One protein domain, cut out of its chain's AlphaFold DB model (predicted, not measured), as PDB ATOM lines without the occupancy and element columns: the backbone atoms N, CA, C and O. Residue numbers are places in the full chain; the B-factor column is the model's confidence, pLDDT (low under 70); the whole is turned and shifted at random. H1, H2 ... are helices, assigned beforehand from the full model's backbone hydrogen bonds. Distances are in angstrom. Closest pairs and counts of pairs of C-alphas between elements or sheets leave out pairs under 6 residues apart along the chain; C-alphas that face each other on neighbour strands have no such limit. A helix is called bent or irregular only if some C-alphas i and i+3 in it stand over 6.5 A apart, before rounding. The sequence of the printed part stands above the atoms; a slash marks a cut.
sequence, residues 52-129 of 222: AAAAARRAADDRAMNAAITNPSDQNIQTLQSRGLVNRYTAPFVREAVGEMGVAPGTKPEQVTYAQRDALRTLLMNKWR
ATOM      1  N   ALA A  52     -38.410 -64.735 -30.673       63.34
ATOM      2  CA  ALA A  52     -37.374 -64.361 -31.636       63.34
ATOM      3  C   ALA A  52     -37.485 -62.885 -32.058       63.34
ATOM      4  O   ALA A  52     -36.485 -62.169 -32.074       63.34
ATOM      5  N   ALA A  53     -38.700 -62.388 -32.310       67.25
ATOM      6  CA  ALA A  53     -38.944 -60.978 -32.616       67.25
ATOM      7  C   ALA A  53     -38.601 -60.055 -31.430       67.25
ATOM      8  O   ALA A  53     -38.000 -58.993 -31.616       67.25
ATOM      9  N   ALA A  54     -38.926 -60.466 -30.200       65.12
ATOM     10  CA  ALA A  54     -38.551 -59.738 -28.990       65.12
ATOM     11  C   ALA A  54     -37.028 -59.718 -28.775       65.12
ATOM     12  O   ALA A  54     -36.472 -58.678 -28.421       65.12
ATOM     13  N   ALA A  55     -36.337 -60.835 -29.023       67.38
ATOM     14  CA  ALA A  55     -34.880 -60.916 -28.950       67.38
ATOM     15  C   ALA A  55     -34.199 -60.042 -30.018       67.38
ATOM     16  O   ALA A  55     -33.284 -59.284 -29.697       67.38
ATOM     17  N   ALA A  56     -34.693 -60.065 -31.260       72.88
ATOM     18  CA  ALA A  56     -34.193 -59.218 -32.344       72.88
ATOM     19  C   ALA A  56     -34.379 -57.719 -32.047       72.88
ATOM     20  O   ALA A  56     -33.477 -56.919 -32.308       72.88
ATOM     21  N   ARG A  57     -35.516 -57.333 -31.442       79.69
ATOM     22  CA  ARG A  57     -35.736 -55.959 -30.958       79.69
ATOM     23  C   ARG A  57     -34.722 -55.563 -29.893       79.69
ATOM     24  O   ARG A  57     -34.071 -54.539 -30.071       79.69
ATOM     25  N   ARG A  58     -34.522 -56.390 -28.861       82.25
ATOM     26  CA  ARG A  58     -33.526 -56.122 -27.807       82.25
ATOM     27  C   ARG A  58     -32.117 -55.968 -28.378       82.25
ATOM     28  O   ARG A  58     -31.440 -55.006 -28.049       82.25
ATOM     29  N   ALA A  59     -31.706 -56.840 -29.299       80.69
ATOM     30  CA  ALA A  59     -30.396 -56.744 -29.943       80.69
ATOM     31  C   ALA A  59     -30.233 -55.468 -30.791       80.69
ATOM     32  O   ALA A  59     -29.139 -54.920 -30.915       80.69
ATOM     33  N   ALA A  60     -31.305 -54.978 -31.413       82.88
ATOM     34  CA  ALA A  60     -31.287 -53.705 -32.126       82.88
ATOM     35  C   ALA A  60     -31.290 -52.496 -31.168       82.88
ATOM     36  O   ALA A  60     -30.617 -51.505 -31.447       82.88
ATOM     37  N   ASP A  61     -31.976 -52.592 -30.028       86.44
ATOM     38  CA  ASP A  61     -31.956 -51.570 -28.977       86.44
ATOM     39  C   ASP A  61     -30.575 -51.458 -28.321       86.44
ATOM     40  O   ASP A  61     -30.058 -50.356 -28.145       86.44
ATOM     41  N   ASP A  62     -29.941 -52.596 -28.029       87.44
ATOM     42  CA  ASP A  62     -28.584 -52.649 -27.490       87.44
ATOM     43  C   ASP A  62     -27.575 -52.039 -28.467       87.44
ATOM     44  O   ASP A  62     -26.738 -51.239 -28.056       87.44
ATOM     45  N   ARG A  63     -27.691 -52.334 -29.770       89.12
ATOM     46  CA  ARG A  63     -26.845 -51.715 -30.804       89.12
ATOM     47  C   ARG A  63     -27.010 -50.196 -30.857       89.12
ATOM     48  O   ARG A  63     -26.011 -49.491 -30.963       89.12
ATOM     49  N   ALA A  64     -28.239 -49.693 -30.744       88.94
ATOM     50  CA  ALA A  64     -28.501 -48.256 -30.720       88.94
ATOM     51  C   ALA A  64     -27.904 -47.582 -29.470       88.94
ATOM     52  O   ALA A  64     -27.278 -46.530 -29.583       88.94
ATOM     53  N   MET A  65     -28.037 -48.204 -28.291       87.25
ATOM     54  CA  MET A  65     -27.421 -47.684 -27.063       87.25
ATOM     55  C   MET A  65     -25.894 -47.732 -27.122       87.25
ATOM     56  O   MET A  65     -25.251 -46.761 -26.741       87.25
ATOM     57  N   ASN A  66     -25.310 -48.806 -27.654       92.62
ATOM     58  CA  ASN A  66     -23.862 -48.906 -27.819       92.62
ATOM     59  C   ASN A  66     -23.329 -47.808 -28.745       92.62
ATOM     60  O   ASN A  66     -22.373 -47.129 -28.384       92.62
ATOM     61  N   ALA A  67     -23.979 -47.582 -29.892       90.12
ATOM     62  CA  ALA A  67     -23.596 -46.524 -30.823       90.12
ATOM     63  C   ALA A  67     -23.621 -45.137 -30.158       90.12
ATOM     64  O   ALA A  67     -22.651 -44.388 -30.273       90.12
ATOM     65  N   ALA A  68     -24.681 -44.825 -29.405       88.50
ATOM     66  CA  ALA A  68     -24.803 -43.555 -28.693       88.50
ATOM     67  C   ALA A  68     -23.775 -43.389 -27.560       88.50
ATOM     68  O   ALA A  68     -23.262 -42.292 -27.375       88.50
ATOM     69  N   ILE A  69     -23.440 -44.465 -26.840       85.94
ATOM     70  CA  ILE A  69     -22.404 -44.462 -25.793       85.94
ATOM     71  C   ILE A  69     -21.015 -44.205 -26.391       85.94
ATOM     72  O   ILE A  69     -20.216 -43.488 -25.803       85.94
ATOM     73  N   THR A  70     -20.717 -44.773 -27.561       88.75
ATOM     74  CA  THR A  70     -19.406 -44.596 -28.208       88.75
ATOM     75  C   THR A  70     -19.276 -43.286 -28.981       88.75
ATOM     76  O   THR A  70     -18.180 -42.749 -29.105       88.75
ATOM     77  N   ASN A  71     -20.383 -42.776 -29.525       89.31
ATOM     78  CA  ASN A  71     -20.428 -41.554 -30.317       89.31
ATOM     79  C   ASN A  71     -21.825 -40.912 -30.198       89.31
ATOM     80  O   ASN A  71     -22.730 -41.283 -30.953       89.31
ATOM     81  N   PRO A  72     -22.042 -39.958 -29.279       85.06
ATOM     82  CA  PRO A  72     -23.349 -39.337 -29.069       85.06
ATOM     83  C   PRO A  72     -23.649 -38.235 -30.110       85.06
ATOM     84  O   PRO A  72     -23.963 -37.092 -29.768       85.06
ATOM     85  N   SER A  73     -23.549 -38.572 -31.399       82.94
ATOM     86  CA  SER A  73     -23.922 -37.700 -32.520       82.94
ATOM     87  C   SER A  73     -25.440 -37.496 -32.606       82.94
ATOM     88  O   SER A  73     -26.216 -38.311 -32.100       82.94
ATOM     89  N   ASP A  74     -25.888 -36.442 -33.298       79.81
ATOM     90  CA  ASP A  74     -27.324 -36.167 -33.483       79.81
ATOM     91  C   ASP A  74     -28.067 -37.336 -34.139       79.81
ATOM     92  O   ASP A  74     -29.166 -37.692 -33.718       79.81
ATOM     93  N   GLN A  75     -27.424 -38.015 -35.093       87.06
ATOM     94  CA  GLN A  75     -27.973 -39.203 -35.745       87.06
ATOM     95  C   GLN A  75     -28.185 -40.366 -34.761       87.06
ATOM     96  O   GLN A  75     -29.231 -41.026 -34.784       87.06
ATOM     97  N   ASN A  76     -27.219 -40.623 -33.876       88.38
ATOM     98  CA  ASN A  76     -27.323 -41.704 -32.893       88.38
ATOM     99  C   ASN A  76     -28.368 -41.381 -31.817       88.38
ATOM    100  O   ASN A  76     -29.135 -42.255 -31.414       88.38
ATOM    101  N   ILE A  77     -28.474 -40.115 -31.412       84.38
ATOM    102  CA  ILE A  77     -29.493 -39.647 -30.466       84.38
ATOM    103  C   ILE A  77     -30.899 -39.742 -31.078       84.38
ATOM    104  O   ILE A  77     -31.817 -40.258 -30.437       84.38
ATOM    105  N   GLN A  78     -31.073 -39.337 -32.338       81.75
ATOM    106  CA  GLN A  78     -32.342 -39.479 -33.058       81.75
ATOM    107  C   GLN A  78     -32.728 -40.956 -33.248       81.75
ATOM    108  O   GLN A  78     -33.905 -41.320 -33.191       81.75
ATOM    109  N   THR A  79     -31.738 -41.841 -33.406       88.12
ATOM    110  CA  THR A  79     -31.956 -43.293 -33.437       88.12
ATOM    111  C   THR A  79     -32.466 -43.812 -32.091       88.12
ATOM    112  O   THR A  79     -33.402 -44.606 -32.061       88.12
ATOM    113  N   LEU A  80     -31.930 -43.341 -30.962       84.31
ATOM    114  CA  LEU A  80     -32.475 -43.697 -29.646       84.31
ATOM    115  C   LEU A  80     -33.926 -43.217 -29.476       84.31
ATOM    116  O   LEU A  80     -34.747 -43.942 -28.907       84.31
ATOM    117  N   GLN A  81     -34.244 -42.015 -29.971       82.06
ATOM    118  CA  GLN A  81     -35.591 -41.442 -29.898       82.06
ATOM    119  C   GLN A  81     -36.602 -42.233 -30.733       82.06
ATOM    120  O   GLN A  81     -37.658 -42.603 -30.225       82.06
ATOM    121  N   SER A  82     -36.283 -42.534 -31.996       81.62
ATOM    122  CA  SER A  82     -37.187 -43.269 -32.897       81.62
ATOM    123  C   SER A  82     -37.472 -44.694 -32.418       81.62
ATOM    124  O   SER A  82     -38.532 -45.250 -32.703       81.62
ATOM    125  N   ARG A  83     -36.552 -45.270 -31.636       86.00
ATOM    126  CA  ARG A  83     -36.715 -46.574 -30.983       86.00
ATOM    127  C   ARG A  83     -37.438 -46.513 -29.634       86.00
ATOM    128  O   ARG A  83     -37.669 -47.559 -29.035       86.00
ATOM    129  N   GLY A  84     -37.787 -45.322 -29.143       75.75
ATOM    130  CA  GLY A  84     -38.453 -45.133 -27.851       75.75
ATOM    131  C   GLY A  84     -37.568 -45.431 -26.634       75.75
ATOM    132  O   GLY A  84     -38.085 -45.633 -25.539       75.75
ATOM    133  N   LEU A  85     -36.242 -45.474 -26.812       78.50
ATOM    134  CA  LEU A  85     -35.283 -45.716 -25.726       78.50
ATOM    135  C   LEU A  85     -35.014 -44.451 -24.909       78.50
ATOM    136  O   LEU A  85     -34.679 -44.528 -23.730       78.50
ATOM    137  N   VAL A  86     -35.172 -43.294 -25.550       74.50
ATOM    138  CA  VAL A  86     -35.096 -41.968 -24.940       74.50
ATOM    139  C   VAL A  86     -36.268 -41.132 -25.459       74.50
ATOM    140  O   VAL A  86     -36.672 -41.257 -26.612       74.50
ATOM    141  N   ASN A  87     -36.836 -40.287 -24.607       70.12
ATOM    142  CA  ASN A  87     -37.892 -39.356 -25.001       70.12
ATOM    143  C   ASN A  87     -37.262 -38.101 -25.644       70.12
ATOM    144  O   ASN A  87     -36.085 -37.801 -25.430       70.12
ATOM    145  N   ARG A  88     -38.052 -37.315 -26.385       64.31
ATOM    146  CA  ARG A  88     -37.659 -36.009 -26.938       64.31
ATOM    147  C   ARG A  88     -36.993 -35.107 -25.901       64.31
ATOM    148  O   ARG A  88     -36.005 -34.450 -26.201       64.31
ATOM    149  N   TYR A  89     -37.480 -35.164 -24.665       58.81
ATOM    150  CA  TYR A  89     -36.973 -34.359 -23.564       58.81
ATOM    151  C   TYR A  89     -35.644 -34.853 -22.985       58.81
ATOM    152  O   TYR A  89     -34.875 -34.057 -22.463       58.81
ATOM    153  N   THR A  90     -35.359 -36.154 -23.081       65.50
ATOM    154  CA  THR A  90     -34.145 -36.756 -22.508       65.50
ATOM    155  C   THR A  90     -32.977 -36.764 -23.493       65.50
ATOM    156  O   THR A  90     -31.831 -36.941 -23.101       65.50
ATOM    157  N   ALA A  91     -33.265 -36.591 -24.781       69.88
ATOM    158  CA  ALA A  91     -32.293 -36.685 -25.860       69.88
ATOM    159  C   ALA A  91     -31.145 -35.658 -25.813       69.88
ATOM    160  O   ALA A  91     -30.012 -36.072 -26.055       69.88
ATOM    161  N   PRO A  92     -31.355 -34.374 -25.454       66.44
ATOM    162  CA  PRO A  92     -30.243 -33.421 -25.376       66.44
ATOM    163  C   PRO A  92     -29.203 -33.773 -24.306       66.44
ATOM    164  O   PRO A  92     -28.023 -33.479 -24.477       66.44
ATOM    165  N   PHE A  93     -29.621 -34.464 -23.240       69.75
ATOM    166  CA  PHE A  93     -28.760 -34.839 -22.113       69.75
ATOM    167  C   PHE A  93     -27.923 -36.095 -22.371       69.75
ATOM    168  O   PHE A  93     -27.062 -36.438 -21.565       69.75
ATOM    169  N   VAL A  94     -28.142 -36.795 -23.490       78.75
ATOM    170  CA  VAL A  94     -27.397 -38.022 -23.814       78.75
ATOM    171  C   VAL A  94     -25.899 -37.734 -23.942       78.75
ATOM    172  O   VAL A  94     -25.097 -38.515 -23.443       78.75
ATOM    173  N   ARG A  95     -25.509 -36.602 -24.546       78.75
ATOM    174  CA  ARG A  95     -24.092 -36.222 -24.702       78.75
ATOM    175  C   ARG A  95     -23.395 -36.038 -23.358       78.75
ATOM    176  O   ARG A  95     -22.307 -36.567 -23.154       78.75
ATOM    177  N   GLU A  96     -24.038 -35.319 -22.444       71.19
ATOM    178  CA  GLU A  96     -23.494 -35.067 -21.110       71.19
ATOM    179  C   GLU A  96     -23.465 -36.341 -20.266       71.19
ATOM    180  O   GLU A  96     -22.432 -36.669 -19.688       71.19
ATOM    181  N   ALA A  97     -24.544 -37.129 -20.286       75.62
ATOM    182  CA  ALA A  97     -24.593 -38.409 -19.587       75.62
ATOM    183  C   ALA A  97     -23.482 -39.365 -20.057       75.62
ATOM    184  O   ALA A  97     -22.847 -40.016 -19.233       75.62
ATOM    185  N   VAL A  98     -23.206 -39.421 -21.365       79.00
ATOM    186  CA  VAL A  98     -22.099 -40.219 -21.920       79.00
ATOM    187  C   VAL A  98     -20.735 -39.661 -21.504       79.00
ATOM    188  O   VAL A  98     -19.852 -40.442 -21.146       79.00
ATOM    189  N   GLY A  99     -20.563 -38.335 -21.488       71.38
ATOM    190  CA  GLY A  99     -19.340 -37.696 -20.994       71.38
ATOM    191  C   GLY A  99     -19.035 -38.048 -19.533       71.38
ATOM    192  O   GLY A  99     -17.896 -38.349 -19.186       71.38
ATOM    193  N   GLU A 100     -20.059 -38.100 -18.685       72.25
ATOM    194  CA  GLU A 100     -19.925 -38.451 -17.264       72.25
ATOM    195  C   GLU A 100     -19.656 -39.928 -16.990       72.25
ATOM    196  O   GLU A 100     -19.064 -40.276 -15.966       72.25
ATOM    197  N   MET A 101     -20.076 -40.808 -17.899       75.94
ATOM    198  CA  MET A 101     -19.748 -42.230 -17.813       75.94
ATOM    199  C   MET A 101     -18.248 -42.490 -17.987       75.94
ATOM    200  O   MET A 101     -17.805 -43.604 -17.712       75.94
ATOM    201  N   GLY A 102     -17.473 -41.496 -18.446       71.50
ATOM    202  CA  GLY A 102     -16.024 -41.609 -18.597       71.50
ATOM    203  C   GLY A 102     -15.622 -42.699 -19.589       71.50
ATOM    204  O   GLY A 102     -14.608 -43.368 -19.401       71.50
ATOM    205  N   VAL A 103     -16.444 -42.930 -20.617       75.44
ATOM    206  CA  VAL A 103     -16.172 -43.947 -21.636       75.44
ATOM    207  C   VAL A 103     -14.891 -43.567 -22.368       75.44
ATOM    208  O   VAL A 103     -14.754 -42.443 -22.847       75.44
ATOM    209  N   ALA A 104     -13.952 -44.511 -22.451       75.00
ATOM    210  CA  ALA A 104     -12.672 -44.266 -23.096       75.00
ATOM    211  C   ALA A 104     -12.881 -43.821 -24.558       75.00
ATOM    212  O   ALA A 104     -13.631 -44.482 -25.295       75.00
ATOM    213  N   PRO A 105     -12.224 -42.736 -25.010       72.38
ATOM    214  CA  PRO A 105     -12.270 -42.330 -26.407       72.38
ATOM    215  C   PRO A 105     -11.860 -43.492 -27.321       72.38
ATOM    216  O   PRO A 105     -10.882 -44.185 -27.053       72.38
ATOM    217  N   GLY A 106     -12.620 -43.729 -28.393       75.25
ATOM    218  CA  GLY A 106     -12.352 -44.829 -29.327       75.25
ATOM    219  C   GLY A 106     -12.881 -46.206 -28.902       75.25
ATOM    220  O   GLY A 106     -12.624 -47.182 -29.607       75.25
ATOM    221  N   THR A 107     -13.639 -46.302 -27.800       80.44
ATOM    222  CA  THR A 107     -14.384 -47.525 -27.447       80.44
ATOM    223  C   THR A 107     -15.258 -47.956 -28.624       80.44
ATOM    224  O   THR A 107     -16.022 -47.155 -29.163       80.44
ATOM    225  N   LYS A 108     -15.160 -49.226 -29.028       84.31
ATOM    226  CA  LYS A 108     -15.989 -49.767 -30.114       84.31
ATOM    227  C   LYS A 108     -17.375 -50.171 -29.606       84.31
ATOM    228  O   LYS A 108     -17.490 -50.609 -28.460       84.31
ATOM    229  N   PRO A 109     -18.432 -50.116 -30.437       84.00
ATOM    230  CA  PRO A 109     -19.779 -50.504 -30.018       84.00
ATOM    231  C   PRO A 109     -19.876 -51.936 -29.474       84.00
ATOM    232  O   PRO A 109     -20.694 -52.194 -28.595       84.00
ATOM    233  N   GLU A 110     -19.047 -52.870 -29.953       86.94
ATOM    234  CA  GLU A 110     -19.027 -54.252 -29.439       86.94
ATOM    235  C   GLU A 110     -18.479 -54.362 -28.005       86.94
ATOM    236  O   GLU A 110     -18.784 -55.319 -27.298       86.94
ATOM    237  N   GLN A 111     -17.677 -53.386 -27.575       82.38
ATOM    238  CA  GLN A 111     -17.017 -53.365 -26.266       82.38
ATOM    239  C   GLN A 111     -17.903 -52.750 -25.176       82.38
ATOM    240  O   GLN A 111     -17.573 -52.823 -23.993       82.38
ATOM    241  N   VAL A 112     -19.034 -52.151 -25.559       80.31
ATOM    242  CA  VAL A 112     -19.962 -51.548 -24.608       80.31
ATOM    243  C   VAL A 112     -20.679 -52.640 -23.817       80.31
ATOM    244  O   VAL A 112     -21.439 -53.462 -24.341       80.31
ATOM    245  N   THR A 113     -20.461 -52.619 -22.510       82.38
ATOM    246  CA  THR A 113     -21.023 -53.587 -21.570       82.38
ATOM    247  C   THR A 113     -22.491 -53.298 -21.262       82.38
ATOM    248  O   THR A 113     -22.987 -52.177 -21.404       82.38
ATOM    249  N   TYR A 114     -23.202 -54.315 -20.769       78.38
ATOM    250  CA  TYR A 114     -24.551 -54.124 -20.232       78.38
ATOM    251  C   TYR A 114     -24.572 -53.098 -19.086       78.38
ATOM    252  O   TYR A 114     -25.474 -52.270 -19.023       78.38
ATOM    253  N   ALA A 115     -23.550 -53.102 -18.223       75.56
ATOM    254  CA  ALA A 115     -23.439 -52.153 -17.119       75.56
ATOM    255  C   ALA A 115     -23.359 -50.696 -17.608       75.56
ATOM    256  O   ALA A 115     -23.996 -49.826 -17.031       75.56
ATOM    257  N   GLN A 116     -22.643 -50.429 -18.705       79.94
ATOM    258  CA  GLN A 116     -22.596 -49.094 -19.315       79.94
ATOM    259  C   GLN A 116     -23.949 -48.692 -19.917       79.94
ATOM    260  O   GLN A 116     -24.404 -47.566 -19.725       79.94
ATOM    261  N   ARG A 117     -24.638 -49.621 -20.591       81.69
ATOM    262  CA  ARG A 117     -26.004 -49.399 -21.094       81.69
ATOM    263  C   ARG A 117     -26.991 -49.052 -19.972       81.69
ATOM    264  O   ARG A 117     -27.800 -48.136 -20.123       81.69
ATOM    265  N   ASP A 118     -26.910 -49.760 -18.851       77.44
ATOM    266  CA  ASP A 118     -27.750 -49.523 -17.675       77.44
ATOM    267  C   ASP A 118     -27.377 -48.223 -16.942       77.44
ATOM    268  O   ASP A 118     -28.256 -47.472 -16.516       77.44
ATOM    269  N   ALA A 119     -26.084 -47.890 -16.881       74.00
ATOM    270  CA  ALA A 119     -25.595 -46.630 -16.331       74.00
ATOM    271  C   ALA A 119     -26.110 -45.419 -17.122       74.00
ATOM    272  O   ALA A 119     -26.588 -44.470 -16.506       74.00
ATOM    273  N   LEU A 120     -26.109 -45.469 -18.462       79.06
ATOM    274  CA  LEU A 120     -26.681 -44.401 -19.292       79.06
ATOM    275  C   LEU A 120     -28.168 -44.189 -18.978       79.06
ATOM    276  O   LEU A 120     -28.604 -43.060 -18.753       79.06
ATOM    277  N   ARG A 121     -28.952 -45.274 -18.905       74.00
ATOM    278  CA  ARG A 121     -30.377 -45.198 -18.534       74.00
ATOM    279  C   ARG A 121     -30.567 -44.614 -17.139       74.00
ATOM    280  O   ARG A 121     -31.432 -43.768 -16.940       74.00
ATOM    281  N   THR A 122     -29.745 -45.044 -16.192       70.44
ATOM    282  CA  THR A 122     -29.801 -44.602 -14.797       70.44
ATOM    283  C   THR A 122     -29.431 -43.127 -14.658       70.44
ATOM    284  O   THR A 122     -30.122 -42.400 -13.951       70.44
ATOM    285  N   LEU A 123     -28.390 -42.658 -15.350       67.81
ATOM    286  CA  LEU A 123     -27.979 -41.252 -15.350       67.81
ATOM    287  C   LEU A 123     -29.070 -40.358 -15.934       67.81
ATOM    288  O   LEU A 123     -29.441 -39.365 -15.311       67.81
ATOM    289  N   LEU A 124     -29.644 -40.752 -17.074       69.25
ATOM    290  CA  LEU A 124     -30.776 -40.046 -17.666       69.25
ATOM    291  C   LEU A 124     -31.961 -39.999 -16.682       69.25
ATOM    292  O   LEU A 124     -32.472 -38.930 -16.377       69.25
ATOM    293  N   MET A 125     -32.367 -41.121 -16.092       62.16
ATOM    294  CA  MET A 125     -33.556 -41.139 -15.230       62.16
ATOM    295  C   MET A 125     -33.357 -40.458 -13.868       62.16
ATOM    296  O   MET A 125     -34.249 -39.740 -13.417       62.16
ATOM    297  N   ASN A 126     -32.208 -40.657 -13.215       58.84
ATOM    298  CA  ASN A 126     -31.996 -40.254 -11.822       58.84
ATOM    299  C   ASN A 126     -31.269 -38.923 -11.677       58.84
ATOM    300  O   ASN A 126     -31.683 -38.110 -10.853       58.84
ATOM    301  N   LYS A 127     -30.194 -38.687 -12.442       56.38
ATOM    302  CA  LYS A 127     -29.430 -37.440 -12.310       56.38
ATOM    303  C   LYS A 127     -30.261 -36.278 -12.817       56.38
ATOM    304  O   LYS A 127     -30.450 -35.304 -12.108       56.38
ATOM    305  N   TRP A 128     -30.835 -36.441 -13.999       53.53
ATOM    306  CA  TRP A 128     -31.650 -35.416 -14.641       53.53
ATOM    307  C   TRP A 128     -33.114 -35.444 -14.196       53.53
ATOM    308  O   TRP A 128     -33.940 -34.730 -14.760       53.53
ATOM    309  N   ARG A 129     -33.429 -36.300 -13.203       56.38
ATOM    310  CA  ARG A 129     -34.768 -36.596 -12.674       56.38
ATOM    311  C   ARG A 129     -35.840 -36.554 -13.770       56.38
ATOM    312  O   ARG A 129     -36.909 -35.974 -13.589       56.38
TER     313      ARG A 129
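This is residues 52 to 129 of the 222 residues of an uncharacterized protein of Alphaproteobacteria bacterium (UniProt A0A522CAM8). Look first for one long helix, H1, whose later part packs between H2 and H4, while its earlier residues, 52 to 60, reach out as an arm. H2 folds back along H1 as a helical hairpin, and H3 crosses both H2 and H4, closing a ring of contacts H1, H2, H3, H4. The printed part has 78 residues with four named helices, H1 to H4 in that order, and no named strand; the class is all helix. It is compact, with a radius of gyration of the C-alphas of 11.7 A and spans of 34 by 27 by 22 A.

Begin with H1, residues 52 to 70: with residues 61 to 68 alone it touches H2, residues 74 to 82, opposite ways at a shallow tilt of 29 degrees, closest at the C-alphas of Ala 68 and Asn 76, 5.2 A apart. H2 touches H3, residues 91 to 100, at a steep tilt of 62 degrees, closest at C-alphas 77 and 91, 6.2 A. H3 touches residues 120 to 124 alone of H4, residues 114 to 127, at a steep tilt of 64 degrees, closest at C-alphas 97 and 123, 6.1 A. H4 and H1 touch, only just about perpendicular at 71 degrees, closest at C-alphas 117 and 65, 6.4 A. H2 and H4 are apart. Every O i to N i+4 pair is within hydrogen-bond range in H1, H2 and H4; in H3 it is 4 of 6.

Find C-alpha 52 at (-37.374, -64.361, -31.636); H1 runs 26.9 A from there. H2 is 12.2 A long and H3 15.2 A, only just irregular, with C-alphas 92 and 95 6.8 A apart. H4 runs 19.1 A to C-alpha 127 at (-29.430, -37.440, -12.310).

The C-alphas farthest apart, 52 and 100, are 34.4 A apart. The printed part has no cut, and residues 101 to 113 make the long link. Look for pLDDT under 70 at residues 52 to 55, 88 to 93 and 123 to 129.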